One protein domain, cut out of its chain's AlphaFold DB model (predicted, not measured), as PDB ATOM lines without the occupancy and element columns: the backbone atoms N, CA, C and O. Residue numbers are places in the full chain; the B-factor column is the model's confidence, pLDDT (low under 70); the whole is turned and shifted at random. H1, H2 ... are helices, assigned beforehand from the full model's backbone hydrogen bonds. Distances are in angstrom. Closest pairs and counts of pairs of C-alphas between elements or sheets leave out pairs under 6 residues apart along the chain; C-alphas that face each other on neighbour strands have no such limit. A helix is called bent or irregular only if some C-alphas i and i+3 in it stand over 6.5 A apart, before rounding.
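Overview. This is residues 62 to 105 of the 105 residues of the protein "Transporter substrate-binding domain-containing protein" of Shewanella maritima (UniProt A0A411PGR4). Two helices meet near their ends as a wide V, with H1 as the longer, kinked arm and H2 as the other. Residues 62 to 66 fold back from the far end of H1 toward the opening of the V. The printed part has 44 residues with two named helices, H1 then H2, and no named strand; the class is all helix. It is flat, 42 by 23 by 12 A, and only just loose, close to extended, with a radius of gyration of the C-alphas of 13.7 A.

Arrangement. H1, residues 68 to 86, has a kink of 45 degrees near residue 75. It is irregular: C-alphas 69 and 72 are 8.0 A apart. H2, residues 89 to 102, follows after a tight link. The two only just touch, only at the corner by their link, with 3 pairs of C-alphas within 8 A; the closest C-alphas, of Leu 84 and Leu 90, are 5.0 A apart. Their lines are about perpendicular, at 84 degrees. Every O i to N i+4 pair is within hydrogen-bond range in H2, and 10 of 15 in H1.

Along the chain. H1 measures 27.0 A from C-alpha 68 at (57.388, 77.182, 33.331) to C-alpha 86. H2 measures 19.9 A and ends at C-alpha 102, (85.049, 88.530, 49.689).

Size, cuts and confidence. The C-alphas farthest apart, of Ser 72 and Asp 105, are 42.3 A apart. The printed part has no cut. Residues 103 to 105 have pLDDT under 70.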
ATOM      1  N   LEU A  62      70.139  90.704  37.924       86.31
ATOM      2  CA  LEU A  62      69.945  89.293  38.237       86.31
ATOM      3  C   LEU A  62      68.454  88.975  38.340       86.31
ATOM      4  O   LEU A  62      67.661  89.772  38.841       86.31
ATOM      5  N   TYR A  63      68.087  87.782  37.883       90.69
ATOM      6  CA  TYR A  63      66.710  87.304  37.884       90.69
ATOM      7  C   TYR A  63      66.652  85.892  38.447       90.69
ATOM      8  O   TYR A  63      67.536  85.071  38.203       90.69
ATOM      9  N   ILE A  64      65.569  85.589  39.157       90.44
ATOM     10  CA  ILE A  64      65.274  84.221  39.572       90.44
ATOM     11  C   ILE A  64      64.637  83.506  38.386       90.44
ATOM     12  O   ILE A  64      63.550  83.866  37.931       90.44
ATOM     13  N   TYR A  65      65.311  82.473  37.888       94.12
ATOM     14  CA  TYR A  65      64.709  81.577  36.915       94.12
ATOM     15  C   TYR A  65      63.710  80.650  37.609       94.12
ATOM     16  O   TYR A  65      64.037  79.989  38.596       94.12
ATOM     17  N   LEU A  66      62.512  80.548  37.037       94.56
ATOM     18  CA  LEU A  66      61.510  79.582  37.456       94.56
ATOM     19  C   LEU A  66      61.093  78.713  36.271       94.56
ATOM     20  O   LEU A  66      60.803  79.211  35.182       94.56
ATOM     21  N   ASN A  67      61.038  77.395  36.483       96.75
ATOM     22  CA  ASN A  67      60.538  76.489  35.456       96.75
ATOM     23  C   ASN A  67      59.076  76.827  35.120       96.75
ATOM     24  O   ASN A  67      58.266  77.038  36.021       96.75
ATOM     25  N   LYS A  68      58.726  76.808  33.826       96.62
ATOM     26  CA  LYS A  68      57.388  77.182  33.331       96.62
ATOM     27  C   LYS A  68      56.241  76.427  34.011       96.62
ATOM     28  O   LYS A  68      55.167  76.997  34.168       96.62
ATOM     29  N   ARG A  69      56.457  75.186  34.468       97.75
ATOM     30  CA  ARG A  69      55.432  74.410  35.196       97.75
ATOM     31  C   ARG A  69      55.011  75.040  36.530       97.75
ATOM     32  O   ARG A  69      53.956  74.703  37.046       97.75
ATOM     33  N   TYR A  70      55.822  75.946  37.073       97.25
ATOM     34  CA  TYR A  70      55.552  76.690  38.304       97.25
ATOM     35  C   TYR A  70      55.226  78.164  38.039       97.25
ATOM     36  O   TYR A  70      55.347  78.983  38.942       97.25
ATOM     37  N   ALA A  71      54.809  78.528  36.820       96.56
ATOM     38  CA  ALA A  71      54.504  79.918  36.468       96.56
ATOM     39  C   ALA A  71      53.490  80.585  37.420       96.56
ATOM     40  O   ALA A  71      53.556  81.791  37.636       96.56
ATOM     41  N   SER A  72      52.605  79.804  38.049       97.50
ATOM     42  CA  SER A  72      51.667  80.289  39.067       97.50
ATOM     43  C   SER A  72      52.335  80.877  40.316       97.50
ATOM     44  O   SER A  72      51.694  81.649  41.020       97.50
ATOM     45  N   LEU A  73      53.604  80.557  40.597       97.38
ATOM     46  CA  LEU A  73      54.348  81.129  41.725       97.38
ATOM     47  C   LEU A  73      54.990  82.482  41.394       97.38
ATOM     48  O   LEU A  73      55.423  83.171  42.314       97.38
ATOM     49  N   VAL A  74      55.066  82.874  40.117       96.75
ATOM     50  CA  VAL A  74      55.723  84.128  39.706       96.75
ATOM     51  C   VAL A  74      55.182  85.341  40.473       96.75
ATOM     52  O   VAL A  74      56.015  86.071  41.011       96.75
ATOM     53  N   PRO A  75      53.854  85.541  40.625       97.44
ATOM     54  CA  PRO A  75      53.334  86.677  41.389       97.44
ATOM     55  C   PRO A  75      53.814  86.683  42.846       97.44
ATOM     56  O   PRO A  75      54.219  87.718  43.359       97.44
ATOM     57  N   MET A  76      53.869  85.514  43.494       97.19
ATOM     58  CA  MET A  76      54.322  85.391  44.885       97.19
ATOM     59  C   MET A  76      55.791  85.807  45.057       97.19
ATOM     60  O   MET A  76      56.130  86.501  46.017       97.19
ATOM     61  N   PHE A  77      56.672  85.385  44.142       96.06
ATOM     62  CA  PHE A  77      58.081  85.789  44.173       96.06
ATOM     63  C   PHE A  77      58.248  87.277  43.855       96.06
ATOM     64  O   PHE A  77      58.988  87.961  44.560       96.06
ATOM     65  N   ASP A  78      57.551  87.777  42.835       96.31
ATOM     66  CA  ASP A  78      57.603  89.181  42.422       96.31
ATOM     67  C   ASP A  78      57.166  90.120  43.555       96.31
ATOM     68  O   ASP A  78      57.908  91.032  43.928       96.31
ATOM     69  N   ASP A  79      56.027  89.835  44.195       97.75
ATOM     70  CA  ASP A  79      55.528  90.606  45.336       97.75
ATOM     71  C   ASP A  79      56.537  90.615  46.485       97.75
ATOM     72  O   ASP A  79      56.810  91.662  47.088       97.75
ATOM     73  N   LYS A  80      57.145  89.460  46.784       96.81
ATOM     74  CA  LYS A  80      58.116  89.372  47.872       96.81
ATOM     75  C   LYS A  80      59.398  90.142  47.566       96.81
ATOM     76  O   LYS A  80      59.904  90.837  48.451       96.81
ATOM     77  N   ILE A  81      59.913  90.053  46.341       95.94
ATOM     78  CA  ILE A  81      61.109  90.790  45.912       95.94
ATOM     79  C   ILE A  81      60.841  92.297  45.960       95.94
ATOM     80  O   ILE A  81      61.651  93.034  46.523       95.94
ATOM     81  N   LYS A  82      59.678  92.754  45.478       96.88
ATOM     82  CA  LYS A  82      59.266  94.165  45.568       96.88
ATOM     83  C   LYS A  82      59.206  94.654  47.014       96.88
ATOM     84  O   LYS A  82      59.733  95.723  47.311       96.88
ATOM     85  N   GLN A  83      58.639  93.872  47.936       98.25
ATOM     86  CA  GLN A  83      58.632  94.211  49.367       98.25
ATOM     87  C   GLN A  83      60.049  94.321  49.957       98.25
ATOM     88  O   GLN A  83      60.334  95.230  50.743       98.25
ATOM     89  N   LEU A  84      60.951  93.400  49.605       97.25
ATOM     90  CA  LEU A  84      62.338  93.422  50.085       97.25
ATOM     91  C   LEU A  84      63.122  94.610  49.520       97.25
ATOM     92  O   LEU A  84      63.897  95.221  50.254       97.25
ATOM     93  N   HIS A  85      62.882  94.958  48.258       96.12
ATOM     94  CA  HIS A  85      63.458  96.134  47.618       96.12
ATOM     95  C   HIS A  85      62.961  97.429  48.280       96.12
ATOM     96  O   HIS A  85      63.764  98.236  48.733       96.12
ATOM     97  N   LEU A  86      61.640  97.598  48.435       97.94
ATOM     98  CA  LEU A  86      61.049  98.795  49.058       97.94
ATOM     99  C   LEU A  86      61.496  99.006  50.509       97.94
ATOM    100  O   LEU A  86      61.601 100.140  50.963       97.94
ATOM    101  N   SER A  87      61.756  97.922  51.241       98.12
ATOM    102  CA  SER A  87      62.244  97.995  52.623       98.12
ATOM    103  C   SER A  87      63.766  98.152  52.746       98.12
ATOM    104  O   SER A  87      64.262  98.237  53.868       98.12
ATOM    105  N   GLY A  88      64.519  98.134  51.638       97.56
ATOM    106  CA  GLY A  88      65.991  98.142  51.631       97.56
ATOM    107  C   GLY A  88      66.640  96.855  52.159       97.56
ATOM    108  O   GLY A  88      67.865  96.744  52.214       97.56
ATOM    109  N   LYS A  89      65.841  95.849  52.542       97.56
ATOM    110  CA  LYS A  89      66.344  94.563  53.045       97.56
ATOM    111  C   LYS A  89      67.075  93.777  51.967       97.56
ATOM    112  O   LYS A  89      68.029  93.078  52.293       97.56
ATOM    113  N   LEU A  90      66.647  93.897  50.709       95.75
ATOM    114  CA  LEU A  90      67.305  93.213  49.599       95.75
ATOM    115  C   LEU A  90      68.777  93.637  49.474       95.75
ATOM    116  O   LEU A  90      69.648  92.777  49.422       95.75
ATOM    117  N   ASP A  91      69.065  94.938  49.546       95.00
ATOM    118  CA  ASP A  91      70.433  95.466  49.449       95.00
ATOM    119  C   ASP A  91      71.316  95.041  50.624       95.00
ATOM    120  O   ASP A  91      72.528  94.898  50.483       95.00
ATOM    121  N   LEU A  92      70.732  94.863  51.813       96.75
ATOM    122  CA  LEU A  92      71.452  94.330  52.971       96.75
ATOM    123  C   LEU A  92      71.795  92.851  52.777       96.75
ATOM    124  O   LEU A  92      72.901  92.436  53.106       96.75
ATOM    125  N   MET A  93      70.866  92.066  52.224       94.88
ATOM    126  CA  MET A  93      71.100  90.650  51.932       94.88
ATOM    127  C   MET A  93      72.163  90.462  50.846       94.88
ATOM    128  O   MET A  93      73.005  89.581  50.987       94.88
ATOM    129  N   ILE A  94      72.144  91.293  49.797       92.25
ATOM    130  CA  ILE A  94      73.154  91.262  48.728       92.25
ATOM    131  C   ILE A  94      74.531  91.598  49.300       92.25
ATOM    132  O   ILE A  94      75.448  90.800  49.140       92.25
ATOM    133  N   ARG A  95      74.656  92.708  50.041       92.44
ATOM    134  CA  ARG A  95      75.929  93.095  50.671       92.44
ATOM    135  C   ARG A  95      76.464  92.018  51.607       92.44
ATOM    136  O   ARG A  95      77.625  91.658  51.505       92.44
ATOM    137  N   ALA A  96      75.610  91.442  52.453       93.69
ATOM    138  CA  ALA A  96      76.023  90.362  53.347       93.69
ATOM    139  C   ALA A  96      76.527  89.125  52.581       93.69
ATOM    140  O   ALA A  96      77.484  88.490  53.015       93.69
ATOM    141  N   ALA A  97      75.905  88.783  51.448       91.12
ATOM    142  CA  ALA A  97      76.358  87.680  50.606       91.12
ATOM    143  C   ALA A  97      77.685  88.000  49.892       91.12
ATOM    144  O   ALA A  97      78.561  87.141  49.822       91.12
ATOM    145  N   GLU A  98      77.856  89.224  49.391       89.94
ATOM    146  CA  GLU A  98      79.112  89.687  48.790       89.94
ATOM    147  C   GLU A  98      80.253  89.691  49.813       89.94
ATOM    148  O   GLU A  98      81.315  89.133  49.541       89.94
ATOM    149  N   ASP A  99      80.013  90.216  51.014       89.56
ATOM    150  CA  ASP A  99      80.983  90.224  52.111       89.56
ATOM    151  C   ASP A  99      81.397  88.802  52.507       89.56
ATOM    152  O   ASP A  99      82.577  88.550  52.729       89.56
ATOM    153  N   GLN A 100      80.459  87.849  52.547       88.56
ATOM    154  CA  GLN A 100      80.773  86.437  52.799       88.56
ATOM    155  C   GLN A 100      81.672  85.824  51.724       88.56
ATOM    156  O   GLN A 100      82.462  84.933  52.020       88.56
ATOM    157  N   VAL A 101      81.540  86.271  50.475       85.50
ATOM    158  CA  VAL A 101      82.359  85.786  49.361       85.50
ATOM    159  C   VAL A 101      83.735  86.461  49.355       85.50
ATOM    160  O   VAL A 101      84.725  85.812  49.015       85.50
ATOM    161  N   MET A 102      83.814  87.740  49.734       80.94
ATOM    162  CA  MET A 102      85.049  88.530  49.689       80.94
ATOM    163  C   MET A 102      85.920  88.414  50.951       80.94
ATOM    164  O   MET A 102      87.141  88.506  50.828       80.94
ATOM    165  N   ASN A 103      85.330  88.191  52.129       69.88
ATOM    166  CA  ASN A 103      86.018  88.186  53.428       69.88
ATOM    167  C   ASN A 103      86.209  86.759  53.968       69.88
ATOM    168  O   ASN A 103      85.671  86.408  55.018       69.88
ATOM    169  N   PHE A 104      86.956  85.923  53.248       57.62
ATOM    170  CA  PHE A 104      87.438  84.663  53.818       57.62
ATOM    171  C   PHE A 104      88.737  84.901  54.600       57.62
ATOM    172  O   PHE A 104      89.720  85.350  54.007       57.62
ATOM    173  N   ASP A 105      88.709  84.574  55.898       44.00
ATOM    174  CA  ASP A 105      89.886  84.212  56.707       44.00
ATOM    175  C   ASP A 105      90.435  82.835  56.284       44.00
ATOM    176  O   ASP A 105      89.614  81.919  56.015       44.00
TER     177      ASP A 105